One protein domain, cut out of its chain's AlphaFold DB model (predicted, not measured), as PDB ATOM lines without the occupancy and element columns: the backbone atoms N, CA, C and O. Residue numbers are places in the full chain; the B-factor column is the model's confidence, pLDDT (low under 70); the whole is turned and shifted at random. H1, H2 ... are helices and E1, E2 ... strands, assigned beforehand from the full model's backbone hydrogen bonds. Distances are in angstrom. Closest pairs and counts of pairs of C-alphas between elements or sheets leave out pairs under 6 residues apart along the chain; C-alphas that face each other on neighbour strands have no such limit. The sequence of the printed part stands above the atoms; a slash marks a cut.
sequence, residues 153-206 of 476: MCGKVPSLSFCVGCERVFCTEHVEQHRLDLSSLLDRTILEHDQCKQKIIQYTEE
ATOM      1  N   MET A 153     -54.384  22.691  20.372       90.38
ATOM      2  CA  MET A 153     -55.245  21.504  20.452       90.38
ATOM      3  C   MET A 153     -56.497  21.718  21.306       90.38
ATOM      4  O   MET A 153     -57.574  21.292  20.906       90.38
ATOM      5  N   CYS A 154     -56.382  22.368  22.470       92.31
ATOM      6  CA  CYS A 154     -57.496  22.480  23.423       92.31
ATOM      7  C   CYS A 154     -57.957  23.910  23.732       92.31
ATOM      8  O   CYS A 154     -58.906  24.081  24.494       92.31
ATOM      9  N   GLY A 155     -57.280  24.940  23.212       87.62
ATOM     10  CA  GLY A 155     -57.656  26.346  23.400       87.62
ATOM     11  C   GLY A 155     -57.418  26.918  24.805       87.62
ATOM     12  O   GLY A 155     -57.781  28.064  25.059       87.62
ATOM     13  N   LYS A 156     -56.819  26.159  25.732       87.81
ATOM     14  CA  LYS A 156     -56.569  26.600  27.118       87.81
ATOM     15  C   LYS A 156     -55.254  27.385  27.248       87.81
ATOM     16  O   LYS A 156     -54.336  27.205  26.448       87.81
ATOM     17  N   VAL A 157     -55.159  28.211  28.300       74.62
ATOM     18  CA  VAL A 157     -54.003  29.075  28.636       74.62
ATOM     19  C   VAL A 157     -53.173  28.554  29.836       74.62
ATOM     20  O   VAL A 157     -53.193  29.187  30.890       74.62
ATOM     21  N   PRO A 158     -52.426  27.437  29.750       66.62
ATOM     22  CA  PRO A 158     -51.359  27.189  30.724       66.62
ATOM     23  C   PRO A 158     -49.997  26.941  30.061       66.62
ATOM     24  O   PRO A 158     -49.946  26.539  28.901       66.62
ATOM     25  N   SER A 159     -48.922  27.217  30.822       66.69
ATOM     26  CA  SER A 159     -47.500  26.898  30.558       66.69
ATOM     27  C   SER A 159     -47.220  26.427  29.130       66.69
ATOM     28  O   SER A 159     -47.229  25.236  28.811       66.69
ATOM     29  N   LEU A 160     -47.038  27.409  28.255       78.25
ATOM     30  CA  LEU A 160     -47.044  27.207  26.819       78.25
ATOM     31  C   LEU A 160     -45.657  26.786  26.346       78.25
ATOM     32  O   LEU A 160     -44.679  27.506  26.531       78.25
ATOM     33  N   SER A 161     -45.589  25.623  25.708       84.75
ATOM     34  CA  SER A 161     -44.409  25.160  24.986       84.75
ATOM     35  C   SER A 161     -44.610  25.412  23.498       84.75
ATOM     36  O   SER A 161     -45.624  25.017  22.919       84.75
ATOM     37  N   PHE A 162     -43.649  26.081  22.869       89.12
ATOM     38  CA  PHE A 162     -43.663  26.333  21.432       89.12
ATOM     39  C   PHE A 162     -42.865  25.250  20.703       89.12
ATOM     40  O   PHE A 162     -41.683  25.052  20.982       89.12
ATOM     41  N   CYS A 163     -43.505  24.543  19.769       91.50
ATOM     42  CA  CYS A 163     -42.811  23.618  18.880       91.50
ATOM     43  C   CYS A 163     -42.339  24.378  17.640       91.50
ATOM     44  O   CYS A 163     -43.159  24.756  16.804       91.50
ATOM     45  N   VAL A 164     -41.024  24.554  17.498       91.62
ATOM     46  CA  VAL A 164     -40.425  25.258  16.351       91.62
ATOM     47  C   VAL A 164     -40.752  24.557  15.028       91.62
ATOM     48  O   VAL A 164     -41.061  25.223  14.052       91.62
ATOM     49  N   GLY A 165     -40.754  23.219  14.998       91.00
ATOM     50  CA  GLY A 165     -40.971  22.459  13.759       91.00
ATOM     51  C   GLY A 165     -42.401  22.510  13.214       91.00
ATOM     52  O   GLY A 165     -42.599  22.364  12.015       91.00
ATOM     53  N   CYS A 166     -43.397  22.713  14.080       90.12
ATOM     54  CA  CYS A 166     -44.804  22.811  13.672       90.12
ATOM     55  C   CYS A 166     -45.347  24.244  13.724       90.12
ATOM     56  O   CYS A 166     -46.504  24.449  13.366       90.12
ATOM     57  N   GLU A 167     -44.559  25.189  14.247       92.19
ATOM     58  CA  GLU A 167     -44.947  26.578  14.534       92.19
ATOM     59  C   GLU A 167     -46.238  26.698  15.367       92.19
ATOM     60  O   GLU A 167     -47.018  27.642  15.244       92.19
ATOM     61  N   ARG A 168     -46.478  25.717  16.243       90.00
ATOM     62  CA  ARG A 168     -47.682  25.628  17.080       90.00
ATOM     63  C   ARG A 168     -47.328  25.710  18.554       90.00
ATOM     64  O   ARG A 168     -46.300  25.202  19.006       90.00
ATOM     65  N   VAL A 169     -48.225  26.339  19.307       90.00
ATOM     66  CA  VAL A 169     -48.135  26.462  20.763       90.00
ATOM     67  C   VAL A 169     -48.987  25.371  21.409       90.00
ATOM     68  O   VAL A 169     -50.140  25.178  21.017       90.00
ATOM     69  N   PHE A 170     -48.450  24.675  22.407       91.75
ATOM     70  CA  PHE A 170     -49.123  23.595  23.129       91.75
ATOM     71  C   PHE A 170     -49.068  23.833  24.643       91.75
ATOM     72  O   PHE A 170     -48.103  24.411  25.137       91.75
ATOM     73  N   CYS A 171     -50.081  23.383  25.388       93.00
ATOM     74  CA  CYS A 171     -49.937  23.242  26.839       93.00
ATOM     75  C   CYS A 171     -49.078  22.011  27.167       93.00
ATOM     76  O   CYS A 171     -48.852  21.171  26.295       93.00
ATOM     77  N   THR A 172     -48.633  21.886  28.417       89.62
ATOM     78  CA  THR A 172     -47.738  20.807  28.869       89.62
ATOM     79  C   THR A 172     -48.228  19.402  28.478       89.62
ATOM     80  O   THR A 172     -47.486  18.649  27.861       89.62
ATOM     81  N   GLU A 173     -49.500  19.080  28.719       90.62
ATOM     82  CA  GLU A 173     -50.075  17.772  28.357       90.62
ATOM     83  C   GLU A 173     -50.067  17.520  26.836       90.62
ATOM     84  O   GLU A 173     -49.675  16.456  26.361       90.62
ATOM     85  N   HIS A 174     -50.453  18.519  26.034       92.50
ATOM     86  CA  HIS A 174     -50.520  18.358  24.579       92.50
ATOM     87  C   HIS A 174     -49.145  18.390  23.902       92.50
ATOM     88  O   HIS A 174     -49.020  17.872  22.795       92.50
ATOM     89  N   VAL A 175     -48.109  18.969  24.528       92.25
ATOM     90  CA  VAL A 175     -46.745  18.876  23.982       92.25
ATOM     91  C   VAL A 175     -46.169  17.469  24.159       92.25
ATOM     92  O   VAL A 175     -45.430  17.008  23.291       92.25
ATOM     93  N   GLU A 176     -46.538  16.762  25.230       91.81
ATOM     94  CA  GLU A 176     -46.167  15.358  25.432       91.81
ATOM     95  C   GLU A 176     -46.873  14.459  24.416       91.81
ATOM     96  O   GLU A 176     -46.200  13.696  23.722       91.81
ATOM     97  N   GLN A 177     -48.189  14.629  24.229       94.31
ATOM     98  CA  GLN A 177     -48.929  13.902  23.191       94.31
ATOM     99  C   GLN A 177     -48.354  14.167  21.793       94.31
ATOM    100  O   GLN A 177     -48.098  13.232  21.042       94.31
ATOM    101  N   HIS A 178     -48.063  15.428  21.461       93.81
ATOM    102  CA  HIS A 178     -47.455  15.779  20.181       93.81
ATOM    103  C   HIS A 178     -46.093  15.094  19.970       93.81
ATOM    104  O   HIS A 178     -45.791  14.640  18.866       93.81
ATOM    105  N   ARG A 179     -45.267  14.986  21.020       92.75
ATOM    106  CA  ARG A 179     -43.990  14.257  20.958       92.75
ATOM    107  C   ARG A 179     -44.190  12.756  20.750       92.75
ATOM    108  O   ARG A 179     -43.429  12.167  19.986       92.75
ATOM    109  N   LEU A 180     -45.197  12.155  21.382       94.88
ATOM    110  CA  LEU A 180     -45.555  10.750  21.158       94.88
ATOM    111  C   LEU A 180     -46.012  10.514  19.713       94.88
ATOM    112  O   LEU A 180     -45.543   9.572  19.076       94.88
ATOM    113  N   ASP A 181     -46.841  11.403  19.164       93.94
ATOM    114  CA  ASP A 181     -47.295  11.326  17.771       93.94
ATOM    115  C   ASP A 181     -46.114  11.423  16.787       93.94
ATOM    116  O   ASP A 181     -46.040  10.666  15.817       93.94
ATOM    117  N   LEU A 182     -45.154  12.322  17.048       93.75
ATOM    118  CA  LEU A 182     -43.927  12.439  16.250       93.75
ATOM    119  C   LEU A 182     -43.048  11.186  16.347       93.75
ATOM    120  O   LEU A 182     -42.504  10.757  15.330       93.75
ATOM    121  N   SER A 183     -42.927  10.587  17.535       95.12
ATOM    122  CA  SER A 183     -42.213   9.316  17.712       95.12
ATOM    123  C   SER A 183     -42.873   8.203  16.899       95.12
ATOM    124  O   SER A 183     -42.195   7.510  16.150       95.12
ATOM    125  N   SER A 184     -44.203   8.096  16.957       95.31
ATOM    126  CA  SER A 184     -44.960   7.114  16.173       95.31
ATOM    127  C   SER A 184     -44.790   7.319  14.663       95.31
ATOM    128  O   SER A 184     -44.639   6.353  13.909       95.31
ATOM    129  N   LEU A 185     -44.764   8.574  14.201       94.50
ATOM    130  CA  LEU A 185     -44.498   8.897  12.801       94.50
ATOM    131  C   LEU A 185     -43.084   8.477  12.375       94.50
ATOM    132  O   LEU A 185     -42.915   7.946  11.273       94.50
ATOM    133  N   LEU A 186     -42.082   8.698  13.229       94.56
ATOM    134  CA  LEU A 186     -40.708   8.264  12.982       94.56
ATOM    135  C   LEU A 186     -40.623   6.738  12.896       94.56
ATOM    136  O   LEU A 186     -40.068   6.230  11.926       94.56
ATOM    137  N   ASP A 187     -41.234   6.016  13.835       97.00
ATOM    138  CA  ASP A 187     -41.246   4.549  13.847       97.00
ATOM    139  C   ASP A 187     -41.877   3.980  12.568       97.00
ATOM    140  O   ASP A 187     -41.323   3.075  11.940       97.00
ATOM    141  N   ARG A 188     -42.995   4.563  12.110       96.19
ATOM    142  CA  ARG A 188     -43.611   4.197  10.824       96.19
ATOM    143  C   ARG A 188     -42.680   4.478   9.644       96.19
ATOM    144  O   ARG A 188     -42.570   3.648   8.747       96.19
ATOM    145  N   THR A 189     -41.999   5.622   9.653       91.88
ATOM    146  CA  THR A 189     -41.060   6.004   8.586       91.88
ATOM    147  C   THR A 189     -39.861   5.052   8.532       91.88
ATOM    148  O   THR A 189     -39.444   4.654   7.446       91.88
ATOM    149  N   ILE A 190     -39.328   4.638   9.687       95.75
ATOM    150  CA  ILE A 190     -38.245   3.648   9.785       95.75
ATOM    151  C   ILE A 190     -38.713   2.295   9.243       95.75
ATOM    152  O   ILE A 190     -38.012   1.680   8.440       95.75
ATOM    153  N   LEU A 191     -39.919   1.856   9.612       96.62
ATOM    154  CA  LEU A 191     -40.485   0.607   9.108       96.62
ATOM    155  C   LEU A 191     -40.644   0.624   7.578       96.62
ATOM    156  O   LEU A 191     -40.260  -0.333   6.909       96.62
ATOM    157  N   GLU A 192     -41.180   1.708   7.010       93.31
ATOM    158  CA  GLU A 192     -41.312   1.870   5.555       93.31
ATOM    159  C   GLU A 192     -39.947   1.898   4.854       93.31
ATOM    160  O   GLU A 192     -39.768   1.259   3.812       93.31
ATOM    161  N   HIS A 193     -38.964   2.589   5.441       95.94
ATOM    162  CA  HIS A 193     -37.585   2.596   4.961       95.94
ATOM    163  C   HIS A 193     -36.998   1.179   4.920       95.94
ATOM    164  O   HIS A 193     -36.463   0.762   3.890       95.94
ATOM    165  N   ASP A 194     -37.134   0.413   6.002       96.25
ATOM    166  CA  ASP A 194     -36.569  -0.933   6.099       96.25
ATOM    167  C   ASP A 194     -37.262  -1.916   5.151       96.25
ATOM    168  O   ASP A 194     -36.595  -2.725   4.503       96.25
ATOM    169  N   GLN A 195     -38.579  -1.795   4.975       94.00
ATOM    170  CA  GLN A 195     -39.318  -2.547   3.959       94.00
ATOM    171  C   GLN A 195     -38.859  -2.197   2.539       94.00
ATOM    172  O   GLN A 195     -38.714  -3.088   1.700       94.00
ATOM    173  N   CYS A 196     -38.615  -0.917   2.250       88.69
ATOM    174  CA  CYS A 196     -38.095  -0.486   0.956       88.69
ATOM    175  C   CYS A 196     -36.692  -1.058   0.715       88.69
ATOM    176  O   CYS A 196     -36.433  -1.659  -0.328       88.69
ATOM    177  N   LYS A 197     -35.810  -0.970   1.714       92.69
ATOM    178  CA  LYS A 197     -34.461  -1.535   1.667       92.69
ATOM    179  C   LYS A 197     -34.480  -3.046   1.420       92.69
ATOM    180  O   LYS A 197     -33.744  -3.520   0.558       92.69
ATOM    181  N   GLN A 198     -35.335  -3.788   2.127       93.00
ATOM    182  CA  GLN A 198     -35.529  -5.228   1.921       93.00
ATOM    183  C   GLN A 198     -35.976  -5.534   0.487       93.00
ATOM    184  O   GLN A 198     -35.373  -6.381  -0.169       93.00
ATOM    185  N   LYS A 199     -36.952  -4.786  -0.048       88.69
ATOM    186  CA  LYS A 199     -37.382  -4.927  -1.449       88.69
ATOM    187  C   LYS A 199     -36.231  -4.679  -2.424       88.69
ATOM    188  O   LYS A 199     -36.069  -5.453  -3.356       88.69
ATOM    189  N   ILE A 200     -35.419  -3.641  -2.221       83.44
ATOM    190  CA  ILE A 200     -34.271  -3.336  -3.095       83.44
ATOM    191  C   ILE A 200     -33.244  -4.475  -3.082       83.44
ATOM    192  O   ILE A 200     -32.754  -4.871  -4.142       83.44
ATOM    193  N   ILE A 201     -32.930  -5.022  -1.903       87.56
ATOM    194  CA  ILE A 201     -32.018  -6.166  -1.770       87.56
ATOM    195  C   ILE A 201     -32.590  -7.375  -2.513       87.56
ATOM    196  O   ILE A 201     -31.903  -7.938  -3.362       87.56
ATOM    197  N   GLN A 202     -33.863  -7.700  -2.280       87.00
ATOM    198  CA  GLN A 202     -34.547  -8.804  -2.947       87.00
ATOM    199  C   GLN A 202     -34.539  -8.643  -4.475       87.00
ATOM    200  O   GLN A 202     -34.129  -9.560  -5.177       87.00
ATOM    201  N   TYR A 203     -34.881  -7.461  -5.001       77.06
ATOM    202  CA  TYR A 203     -34.794  -7.165  -6.437       77.06
ATOM    203  C   TYR A 203     -33.377  -7.362  -6.989       77.06
ATOM    204  O   TYR A 203     -33.205  -7.835  -8.112       77.06
ATOM    205  N   THR A 204     -32.352  -7.003  -6.215       79.38
ATOM    206  CA  THR A 204     -30.949  -7.140  -6.627       79.38
ATOM    207  C   THR A 204     -30.515  -8.606  -6.645       79.38
ATOM    208  O   THR A 204     -29.824  -9.031  -7.569       79.38
ATOM    209  N   GLU A 205     -30.934  -9.405  -5.668       84.88
ATOM    210  CA  GLU A 205     -30.644 -10.842  -5.626       84.88
ATOM    211  C   GLU A 205     -31.404 -11.605  -6.720       84.88
ATOM    212  O   GLU A 205     -30.805 -12.390  -7.461       84.88
ATOM    213  N   GLU A 206     -32.689 -11.300  -6.904       79.00
ATOM    214  CA  GLU A 206     -33.534 -11.859  -7.963       79.00
ATOM    215  C   GLU A 206     -33.108 -11.399  -9.367       79.00
ATOM    216  O   GLU A 206     -33.373 -12.084 -10.353       79.00
TER     217      GLU A 206
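AT A GLANCE: This is residues 153 to 206 of the 476 residues of the protein "Hypothetical protein" of Rotaria socialis (UniProt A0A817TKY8). One long helix, H1, makes the length of this domain, with a small head of loops and a two-strand hairpin, E1 and E2, at its first end. Residues 180 to 206 of H1 stick out free of the head. The 54 printed residues hold E1, E2 and H1 in that order, mostly helix, with an antiparallel sheet E1 - E2. The whole is extended, a rod spanning 59 by 16 by 12 A, with a radius of gyration of the C-alphas of 17.9 A.

HOW THE PARTS SIT: E1, residues 161 to 163, and E2, residues 168 to 170, form an antiparallel hairpin at 148 degrees, with N 161 and O 170 2.8 A apart, within hydrogen-bond range. H1, residues 172 to 206, comes closest to E1 at the C-alphas of Ser 161 and Thr 172, 6.7 A apart. E2 and H1 are near each other, with 5 pairs of C-alphas within 10 A. In H1 every O i to N i+4 pair is within hydrogen-bond range.

IN THESE COORDINATES: E1 begins at C-alpha 161 (-44.409, 25.160, 24.986). E1 and E2 each measure 6.5 A. H1 measures 51.2 A and ends at C-alpha 206 (-33.534, -11.859, -7.963).

THE WHOLE: The C-alphas farthest apart, those of Val 157 and Glu 206, are 58.6 A apart. The printed part has no cut, and both links between named elements are tight. Confidence is low, under 70, at residues 158 to 159.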